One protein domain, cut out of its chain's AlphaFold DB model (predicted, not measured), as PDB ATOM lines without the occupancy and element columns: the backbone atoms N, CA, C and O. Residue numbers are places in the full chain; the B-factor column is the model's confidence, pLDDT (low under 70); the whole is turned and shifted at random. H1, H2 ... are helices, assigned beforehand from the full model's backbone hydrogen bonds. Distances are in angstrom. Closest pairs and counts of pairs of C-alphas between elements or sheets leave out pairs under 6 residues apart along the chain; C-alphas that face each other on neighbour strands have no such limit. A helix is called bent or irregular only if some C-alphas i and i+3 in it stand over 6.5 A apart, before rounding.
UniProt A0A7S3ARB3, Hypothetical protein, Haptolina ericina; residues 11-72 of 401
ATOM      1  N   GLY A  11     178.604 -69.596  53.583       56.34
ATOM      2  CA  GLY A  11     178.164 -68.860  52.395       56.34
ATOM      3  C   GLY A  11     179.308 -68.552  51.428       56.34
ATOM      4  O   GLY A  11     179.176 -68.805  50.234       56.34
ATOM      5  N   ASP A  12     180.449 -68.089  51.943       59.19
ATOM      6  CA  ASP A  12     181.628 -67.795  51.117       59.19
ATOM      7  C   ASP A  12     182.276 -69.071  50.546       59.19
ATOM      8  O   ASP A  12     182.693 -69.088  49.390       59.19
ATOM      9  N   ALA A  13     182.309 -70.163  51.321       58.62
ATOM     10  CA  ALA A  13     182.836 -71.456  50.874       58.62
ATOM     11  C   ALA A  13     181.962 -72.120  49.795       58.62
ATOM     12  O   ALA A  13     182.478 -72.800  48.913       58.62
ATOM     13  N   LEU A  14     180.646 -71.902  49.842       59.66
ATOM     14  CA  LEU A  14     179.700 -72.392  48.837       59.66
ATOM     15  C   LEU A  14     179.773 -71.620  47.521       59.66
ATOM     16  O   LEU A  14     179.534 -72.192  46.465       59.66
ATOM     17  N   LEU A  15     180.100 -70.328  47.574       61.84
ATOM     18  CA  LEU A  15     180.280 -69.496  46.380       61.84
ATOM     19  C   LEU A  15     181.599 -69.780  45.645       61.84
ATOM     20  O   LEU A  15     181.746 -69.366  44.498       61.84
ATOM     21  N   ALA A  16     182.541 -70.459  46.299       61.41
ATOM     22  CA  ALA A  16     183.820 -70.871  45.724       61.41
ATOM     23  C   ALA A  16     183.786 -72.280  45.102       61.41
ATOM     24  O   ALA A  16     184.784 -72.696  44.518       61.41
ATOM     25  N   ASP A  17     182.684 -73.020  45.256       68.50
ATOM     26  CA  ASP A  17     182.544 -74.376  44.727       68.50
ATOM     27  C   ASP A  17     181.951 -74.341  43.312       68.50
ATOM     28  O   ASP A  17     180.805 -73.919  43.119       68.50
ATOM     29  N   ASP A  18     182.736 -74.784  42.330       66.44
ATOM     30  CA  ASP A  18     182.362 -74.791  40.914       66.44
ATOM     31  C   ASP A  18     181.057 -75.576  40.675       66.44
ATOM     32  O   ASP A  18     180.221 -75.144  39.877       66.44
ATOM     33  N   ASP A  19     180.812 -76.648  41.441       68.06
ATOM     34  CA  ASP A  19     179.598 -77.468  41.335       68.06
ATOM     35  C   ASP A  19     178.349 -76.714  41.830       68.06
ATOM     36  O   ASP A  19     177.257 -76.827  41.265       68.06
ATOM     37  N   VAL A  20     178.485 -75.911  42.892       67.94
ATOM     38  CA  VAL A  20     177.387 -75.091  43.433       67.94
ATOM     39  C   VAL A  20     177.128 -73.892  42.526       67.94
ATOM     40  O   VAL A  20     175.972 -73.539  42.286       67.94
ATOM     41  N   VAL A  21     178.184 -73.292  41.974       69.81
ATOM     42  CA  VAL A  21     178.082 -72.202  41.000       69.81
ATOM     43  C   VAL A  21     177.382 -72.677  39.723       69.81
ATOM     44  O   VAL A  21     176.486 -71.982  39.239       69.81
ATOM     45  N   GLU A  22     177.697 -73.872  39.217       75.31
ATOM     46  CA  GLU A  22     177.023 -74.463  38.054       75.31
ATOM     47  C   GLU A  22     175.537 -74.751  38.337       75.31
ATOM     48  O   GLU A  22     174.664 -74.425  37.526       75.31
ATOM     49  N   LEU A  23     175.212 -75.272  39.528       73.06
ATOM     50  CA  LEU A  23     173.822 -75.487  39.949       73.06
ATOM     51  C   LEU A  23     173.038 -74.169  40.049       73.06
ATOM     52  O   LEU A  23     171.900 -74.093  39.581       73.06
ATOM     53  N   MET A  24     173.644 -73.121  40.611       69.50
ATOM     54  CA  MET A  24     173.033 -71.795  40.767       69.50
ATOM     55  C   MET A  24     172.823 -71.065  39.433       69.50
ATOM     56  O   MET A  24     171.923 -70.231  39.328       69.50
ATOM     57  N   GLN A  25     173.606 -71.392  38.401       75.44
ATOM     58  CA  GLN A  25     173.433 -70.870  37.040       75.44
ATOM     59  C   GLN A  25     172.289 -71.551  36.269       75.44
ATOM     60  O   GLN A  25     171.898 -71.074  35.200       75.44
ATOM     61  N   HIS A  26     171.702 -72.633  36.795       78.81
ATOM     62  CA  HIS A  26     170.599 -73.316  36.128       78.81
ATOM     63  C   HIS A  26     169.329 -72.436  36.111       78.81
ATOM     64  O   HIS A  26     168.816 -72.066  37.175       78.81
ATOM     65  N   PRO A  27     168.734 -72.139  34.936       78.12
ATOM     66  CA  PRO A  27     167.691 -71.115  34.795       78.12
ATOM     67  C   PRO A  27     166.428 -71.421  35.609       78.12
ATOM     68  O   PRO A  27     165.818 -70.510  36.162       78.12
ATOM     69  N   LYS A  28     166.072 -72.708  35.739       77.50
ATOM     70  CA  LYS A  28     164.925 -73.159  36.547       77.50
ATOM     71  C   LYS A  28     165.159 -73.019  38.055       77.50
ATOM     72  O   LYS A  28     164.224 -72.731  38.796       77.50
ATOM     73  N   LEU A  29     166.398 -73.224  38.515       76.94
ATOM     74  CA  LEU A  29     166.739 -73.111  39.934       76.94
ATOM     75  C   LEU A  29     166.829 -71.636  40.337       76.94
ATOM     76  O   LEU A  29     166.263 -71.246  41.352       76.94
ATOM     77  N   ALA A  30     167.441 -70.802  39.493       76.56
ATOM     78  CA  ALA A  30     167.515 -69.359  39.697       76.56
ATOM     79  C   ALA A  30     166.122 -68.704  39.777       76.56
ATOM     80  O   ALA A  30     165.863 -67.918  40.690       76.56
ATOM     81  N   SER A  31     165.190 -69.071  38.884       78.25
ATOM     82  CA  SER A  31     163.807 -68.573  38.946       78.25
ATOM     83  C   SER A  31     163.068 -69.048  40.197       78.25
ATOM     84  O   SER A  31     162.328 -68.274  40.800       78.25
ATOM     85  N   ALA A  32     163.290 -70.298  40.619       76.56
ATOM     86  CA  ALA A  32     162.682 -70.842  41.829       76.56
ATOM     87  C   ALA A  32     163.219 -70.162  43.098       76.56
ATOM     88  O   ALA A  32     162.439 -69.818  43.978       76.56
ATOM     89  N   ILE A  33     164.528 -69.901  43.187       77.81
ATOM     90  CA  ILE A  33     165.138 -69.174  44.314       77.81
ATOM     91  C   ILE A  33     164.608 -67.735  44.389       77.81
ATOM     92  O   ILE A  33     164.311 -67.248  45.480       77.81
ATOM     93  N   GLN A  34     164.426 -67.066  43.245       76.75
ATOM     94  CA  GLN A  34     163.831 -65.727  43.190       76.75
ATOM     95  C   GLN A  34     162.379 -65.727  43.700       76.75
ATOM     96  O   GLN A  34     162.014 -64.869  44.498       76.75
ATOM     97  N   GLN A  35     161.572 -66.718  43.306       76.62
ATOM     98  CA  GLN A  35     160.200 -66.874  43.802       76.62
ATOM     99  C   GLN A  35     160.154 -67.229  45.293       76.62
ATOM    100  O   GLN A  35     159.308 -66.718  46.016       76.62
ATOM    101  N   LEU A  36     161.090 -68.045  45.785       74.50
ATOM    102  CA  LEU A  36     161.208 -68.380  47.210       74.50
ATOM    103  C   LEU A  36     161.627 -67.186  48.073       74.50
ATOM    104  O   LEU A  36     161.270 -67.124  49.249       74.50
ATOM    105  N   LYS A  37     162.364 -66.229  47.497       74.44
ATOM    106  CA  LYS A  37     162.705 -64.962  48.154       74.44
ATOM    107  C   LYS A  37     161.473 -64.076  48.366       74.44
ATOM    108  O   LYS A  37     161.434 -63.323  49.336       74.44
ATOM    109  N   GLU A  38     160.490 -64.167  47.473       75.56
ATOM    110  CA  GLU A  38     159.228 -63.422  47.544       75.56
ATOM    111  C   GLU A  38     158.164 -64.174  48.367       75.56
ATOM    112  O   GLU A  38     157.486 -63.568  49.196       75.56
ATOM    113  N   GLU A  39     158.074 -65.501  48.223       78.44
ATOM    114  CA  GLU A  39     157.159 -66.378  48.964       78.44
ATOM    115  C   GLU A  39     157.870 -67.634  49.514       78.44
ATOM    116  O   GLU A  39     157.906 -68.684  48.862       78.44
ATOM    117  N   PRO A  40     158.350 -67.606  50.771       69.44
ATOM    118  CA  PRO A  40     159.008 -68.761  51.393       69.44
ATOM    119  C   PRO A  40     158.105 -70.001  51.531       69.44
ATOM    120  O   PRO A  40     158.580 -71.135  51.575       69.44
ATOM    121  N   SER A  41     156.781 -69.810  51.578       73.88
ATOM    122  CA  SER A  41     155.783 -70.883  51.684       73.88
ATOM    123  C   SER A  41     155.530 -71.626  50.364       73.88
ATOM    124  O   SER A  41     154.890 -72.682  50.367       73.88
ATOM    125  N   ALA A  42     156.036 -71.116  49.234       73.44
ATOM    126  CA  ALA A  42     155.837 -71.707  47.912       73.44
ATOM    127  C   ALA A  42     156.704 -72.955  47.655       73.44
ATOM    128  O   ALA A  42     156.381 -73.738  46.760       73.44
ATOM    129  N   TYR A  43     157.737 -73.202  48.473       71.00
ATOM    130  CA  TYR A  43     158.665 -74.334  48.333       71.00
ATOM    131  C   TYR A  43     157.961 -75.684  48.165       71.00
ATOM    132  O   TYR A  43     158.251 -76.443  47.244       71.00
ATOM    133  N   GLY A  44     156.973 -75.967  49.018       71.19
ATOM    134  CA  GLY A  44     156.257 -77.243  48.993       71.19
ATOM    135  C   GLY A  44     155.356 -77.449  47.769       71.19
ATOM    136  O   GLY A  44     154.971 -78.589  47.511       71.19
ATOM    137  N   ARG A  45     155.002 -76.382  47.038       73.62
ATOM    138  CA  ARG A  45     154.247 -76.457  45.773       73.62
ATOM    139  C   ARG A  45     155.199 -76.640  44.592       73.62
ATOM    140  O   ARG A  45     155.053 -77.606  43.855       73.62
ATOM    141  N   LEU A  46     156.243 -75.813  44.520       70.69
ATOM    142  CA  LEU A  46     157.275 -75.846  43.474       70.69
ATOM    143  C   LEU A  46     157.950 -77.218  43.343       70.69
ATOM    144  O   LEU A  46     158.096 -77.749  42.248       70.69
ATOM    145  N   VAL A  47     158.311 -77.829  44.473       71.69
ATOM    146  CA  VAL A  47     158.973 -79.144  44.498       71.69
ATOM    147  C   VAL A  47     158.026 -80.284  44.091       71.69
ATOM    148  O   VAL A  47     158.485 -81.318  43.623       71.69
ATOM    149  N   LYS A  48     156.706 -80.116  44.248       71.88
ATOM    150  CA  LYS A  48     155.712 -81.128  43.850       71.88
ATOM    151  C   LYS A  48     155.312 -81.039  42.380       71.88
ATOM    152  O   LYS A  48     154.838 -82.030  41.835       71.88
ATOM    153  N   GLU A  49     155.445 -79.864  41.776       73.94
ATOM    154  CA  GLU A  49     155.049 -79.605  40.390       73.94
ATOM    155  C   GLU A  49     156.150 -80.014  39.399       73.94
ATOM    156  O   GLU A  49     155.834 -80.586  38.359       73.94
ATOM    157  N   ASP A  50     157.428 -79.832  39.758       76.06
ATOM    158  CA  ASP A  50     158.569 -80.120  38.883       76.06
ATOM    159  C   ASP A  50     159.568 -81.115  39.505       76.06
ATOM    160  O   ASP A  50     160.386 -80.773  40.363       76.06
ATOM    161  N   ALA A  51     159.579 -82.352  38.996       75.94
ATOM    162  CA  ALA A  51     160.501 -83.407  39.442       75.94
ATOM    163  C   ALA A  51     161.986 -83.079  39.170       75.94
ATOM    164  O   ALA A  51     162.875 -83.476  39.925       75.94
ATOM    165  N   GLU A  52     162.270 -82.322  38.104       76.06
ATOM    166  CA  GLU A  52     163.622 -81.823  37.817       76.06
ATOM    167  C   GLU A  52     164.082 -80.810  38.870       76.06
ATOM    168  O   GLU A  52     165.236 -80.833  39.296       76.06
ATOM    169  N   LEU A  53     163.174 -79.949  39.335       76.94
ATOM    170  CA  LEU A  53     163.466 -78.947  40.353       76.94
ATOM    171  C   LEU A  53     163.704 -79.606  41.720       76.94
ATOM    172  O   LEU A  53     164.630 -79.222  42.433       76.94
ATOM    173  N   GLU A  54     162.941 -80.653  42.049       76.81
ATOM    174  CA  GLU A  54     163.185 -81.488  43.230       76.81
ATOM    175  C   GLU A  54     164.584 -82.126  43.205       76.81
ATOM    176  O   GLU A  54     165.289 -82.126  44.218       76.81
ATOM    177  N   SER A  55     165.012 -82.647  42.051       78.62
ATOM    178  CA  SER A  55     166.349 -83.229  41.885       78.62
ATOM    179  C   SER A  55     167.455 -82.187  42.089       78.62
ATOM    180  O   SER A  55     168.424 -82.454  42.803       78.62
ATOM    181  N   LEU A  56     167.282 -80.981  41.537       77.19
ATOM    182  CA  LEU A  56     168.230 -79.873  41.690       77.19
ATOM    183  C   LEU A  56     168.329 -79.394  43.144       77.19
ATOM    184  O   LEU A  56     169.439 -79.238  43.651       77.19
ATOM    185  N   PHE A  57     167.204 -79.237  43.850       77.56
ATOM    186  CA  PHE A  57     167.216 -78.875  45.270       77.56
ATOM    187  C   PHE A  57     167.849 -79.956  46.146       77.56
ATOM    188  O   PHE A  57     168.580 -79.617  47.072       77.56
ATOM    189  N   LYS A  58     167.636 -81.246  45.852       79.62
ATOM    190  CA  LYS A  58     168.324 -82.341  46.560       79.62
ATOM    191  C   LYS A  58     169.831 -82.312  46.318       79.62
ATOM    192  O   LYS A  58     170.592 -82.478  47.264       79.62
ATOM    193  N   ARG A  59     170.268 -82.066  45.079       77.69
ATOM    194  CA  ARG A  59     171.692 -81.913  44.740       77.69
ATOM    195  C   ARG A  59     172.322 -80.736  45.476       77.69
ATOM    196  O   ARG A  59     173.372 -80.906  46.087       77.69
ATOM    197  N   LEU A  60     171.637 -79.593  45.493       78.00
ATOM    198  CA  LEU A  60     172.056 -78.425  46.258       78.00
ATOM    199  C   LEU A  60     172.110 -78.748  47.755       78.00
ATOM    200  O   LEU A  60     173.119 -78.481  48.382       78.00
ATOM    201  N   GLN A  61     171.094 -79.394  48.331       78.00
ATOM    202  CA  GLN A  61     171.105 -79.796  49.744       78.00
ATOM    203  C   GLN A  61     172.258 -80.743  50.087       78.00
ATOM    204  O   GLN A  61     172.847 -80.603  51.152       78.00
ATOM    205  N   VAL A  62     172.600 -81.683  49.204       78.75
ATOM    206  CA  VAL A  62     173.744 -82.582  49.401       78.75
ATOM    207  C   VAL A  62     175.063 -81.812  49.339       78.75
ATOM    208  O   VAL A  62     175.908 -82.030  50.200       78.75
ATOM    209  N   ALA A  63     175.227 -80.887  48.390       72.19
ATOM    210  CA  ALA A  63     176.413 -80.032  48.305       72.19
ATOM    211  C   ALA A  63     176.531 -79.103  49.528       72.19
ATOM    212  O   ALA A  63     177.587 -79.019  50.149       72.19
ATOM    213  N   MET A  64     175.418 -78.496  49.949       69.00
ATOM    214  CA  MET A  64     175.320 -77.676  51.160       69.00
ATOM    215  C   MET A  64     175.668 -78.484  52.411       69.00
ATOM    216  O   MET A  64     176.441 -78.007  53.226       69.00
ATOM    217  N   ALA A  65     175.152 -79.709  52.553       71.25
ATOM    218  CA  ALA A  65     175.432 -80.578  53.696       71.25
ATOM    219  C   ALA A  65     176.870 -81.125  53.685       71.25
ATOM    220  O   ALA A  65     177.479 -81.283  54.741       71.25
ATOM    221  N   ALA A  66     177.434 -81.406  52.506       72.31
ATOM    222  CA  ALA A  66     178.835 -81.789  52.358       72.31
ATOM    223  C   ALA A  66     179.761 -80.632  52.757       72.31
ATOM    224  O   ALA A  66     180.684 -80.834  53.544       72.31
ATOM    225  N   LYS A  67     179.456 -79.406  52.315       66.19
ATOM    226  CA  LYS A  67     180.191 -78.199  52.710       66.19
ATOM    227  C   LYS A  67     179.949 -77.791  54.150       66.19
ATOM    228  O   LYS A  67     180.877 -77.359  54.815       66.19
ATOM    229  N   GLU A  68     178.758 -77.999  54.688       61.47
ATOM    230  CA  GLU A  68     178.495 -77.837  56.115       61.47
ATOM    231  C   GLU A  68     179.260 -78.876  56.937       61.47
ATOM    232  O   GLU A  68     179.662 -78.575  58.048       61.47
ATOM    233  N   LYS A  69     179.544 -80.069  56.405       64.19
ATOM    234  CA  LYS A  69     180.423 -81.043  57.065       64.19
ATOM    235  C   LYS A  69     181.900 -80.656  56.972       64.19
ATOM    236  O   LYS A  69     182.626 -80.900  57.926       64.19
ATOM    237  N   GLU A  70     182.334 -80.039  55.874       59.19
ATOM    238  CA  GLU A  70     183.687 -79.469  55.752       59.19
ATOM    239  C   GLU A  70     183.876 -78.238  56.656       59.19
ATOM    240  O   GLU A  70     184.904 -78.098  57.308       59.19
ATOM    241  N   VAL A  71     182.874 -77.361  56.748       54.84
ATOM    242  CA  VAL A  71     182.928 -76.112  57.531       54.84
ATOM    243  C   VAL A  71     182.496 -76.325  58.994       54.84
ATOM    244  O   VAL A  71     182.921 -75.602  59.893       54.84
ATOM    245  N   GLY A  72     181.689 -77.349  59.266       48.09
ATOM    246  CA  GLY A  72     181.143 -77.721  60.575       48.09
ATOM    247  C   GLY A  72     182.105 -78.483  61.486       48.09
ATOM    248  O   GLY A  72     181.739 -78.793  62.618       48.09
TER     249      GLY A  72
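Overview. This is residues 11 to 72 of the 401 residues of the protein "Hypothetical protein" of Haptolina ericina (UniProt A0A7S3ARB3). One long helix, H5, makes the longest axis, and the four shorter helices before it pack along it: H1 on its later part at residues 64 to 67, H2 on its middle at residues 56 to 63, and H3 across its earlier part at residues 53 to 57, where H3 and H4 form a helical hairpin and H4 meets H5 at a corner. The chain passes along H5 from its late residues to its early ones in H1, H2 and H3, and after H4 it folds back as H5. The printed part has 62 residues, with five named helices in the order H1, H2, H3, H4, H5 and no named strand, and its class is all helix. It is compact, with a radius of gyration of the C-alphas of 12.0 A, and the C-alphas span 32 by 22 by 21 A along their three main axes.

Arrangement. Begin at residues 11 to 15, which are H1, and look next at residues 18 to 24, H2: the two are close but not clearly touching, and their closest C-alphas, those of Leu 15 and Val 21, are 6.4 A apart. Now look at residues 51 to 71, H5, which is the hub and touches the four other helices. H1 only just touches it, with 3 pairs of C-alphas within 8 A, at residues 64 to 67 of H5 alone; the closest are those of Leu 14 and Lys 67, 7.0 A apart. H2 touches H5 at residues 56 to 63 of H5 alone, at a steep tilt of 42 degrees, opposite ways, and the closest C-alphas are those of Val 20 and Leu 60, 6.9 A apart. Go on to residues 27 to 38, H3: it is close to H2 but not clearly touching, with the C-alphas of Met 24 and Ala 30 closest at 6.1 A. H3 touches H5 about perpendicular, at 76 degrees, and you will find the closest C-alphas at Leu 29 and Leu 53, 6.7 A apart. Residues 40 to 49 are H4, which forms a hairpin with H3, opposite ways at a shallow tilt of 34.7 degrees, only just short of steep; their closest C-alphas, those of Leu 36 and Ala 42, are 6.4 A apart. H4 and H5 touch only at the corner, where the C-alphas of Val 47 and Glu 54 are closest at 5.0 A. H1 is apart from H3 and from H4, and H2 is apart from H4. In H1, H2, H3 and H5 every O i to N i+4 pair is within hydrogen-bond range, while in H4 3 of 6 are.

Along the chain. Find C-alpha 11 at (178.164, -68.860, 52.395), where H1 begins; it ends at residue 15. H2 follows at residues 18 to 24, 9.8 A from first to last C-alpha. Find C-alpha 27 at (167.691, -71.115, 34.795); from there H3 runs 17.1 A to C-alpha 38. H4, residues 40 to 49, is 15.9 A long and irregular, but only just: C-alphas 41 and 44 are 6.9 A apart. H5 runs 29.7 A from C-alpha 51 to C-alpha 71 at (182.928, -76.112, 57.531).

Size, cuts and confidence. The two C-alphas farthest apart are those of Glu 49 and Gly 72, 33.0 A. The printed part has no cut, and its four links, H1 to H2, H2 to H3, H3 to H4 and H4 to H5, are tight. In the B-factor column of this predicted model, the mean pLDDT of the printed part is 71.5, and 20 printed residues are under 70: residues 11 to 21, 24, 40, 64 and 67 to 72.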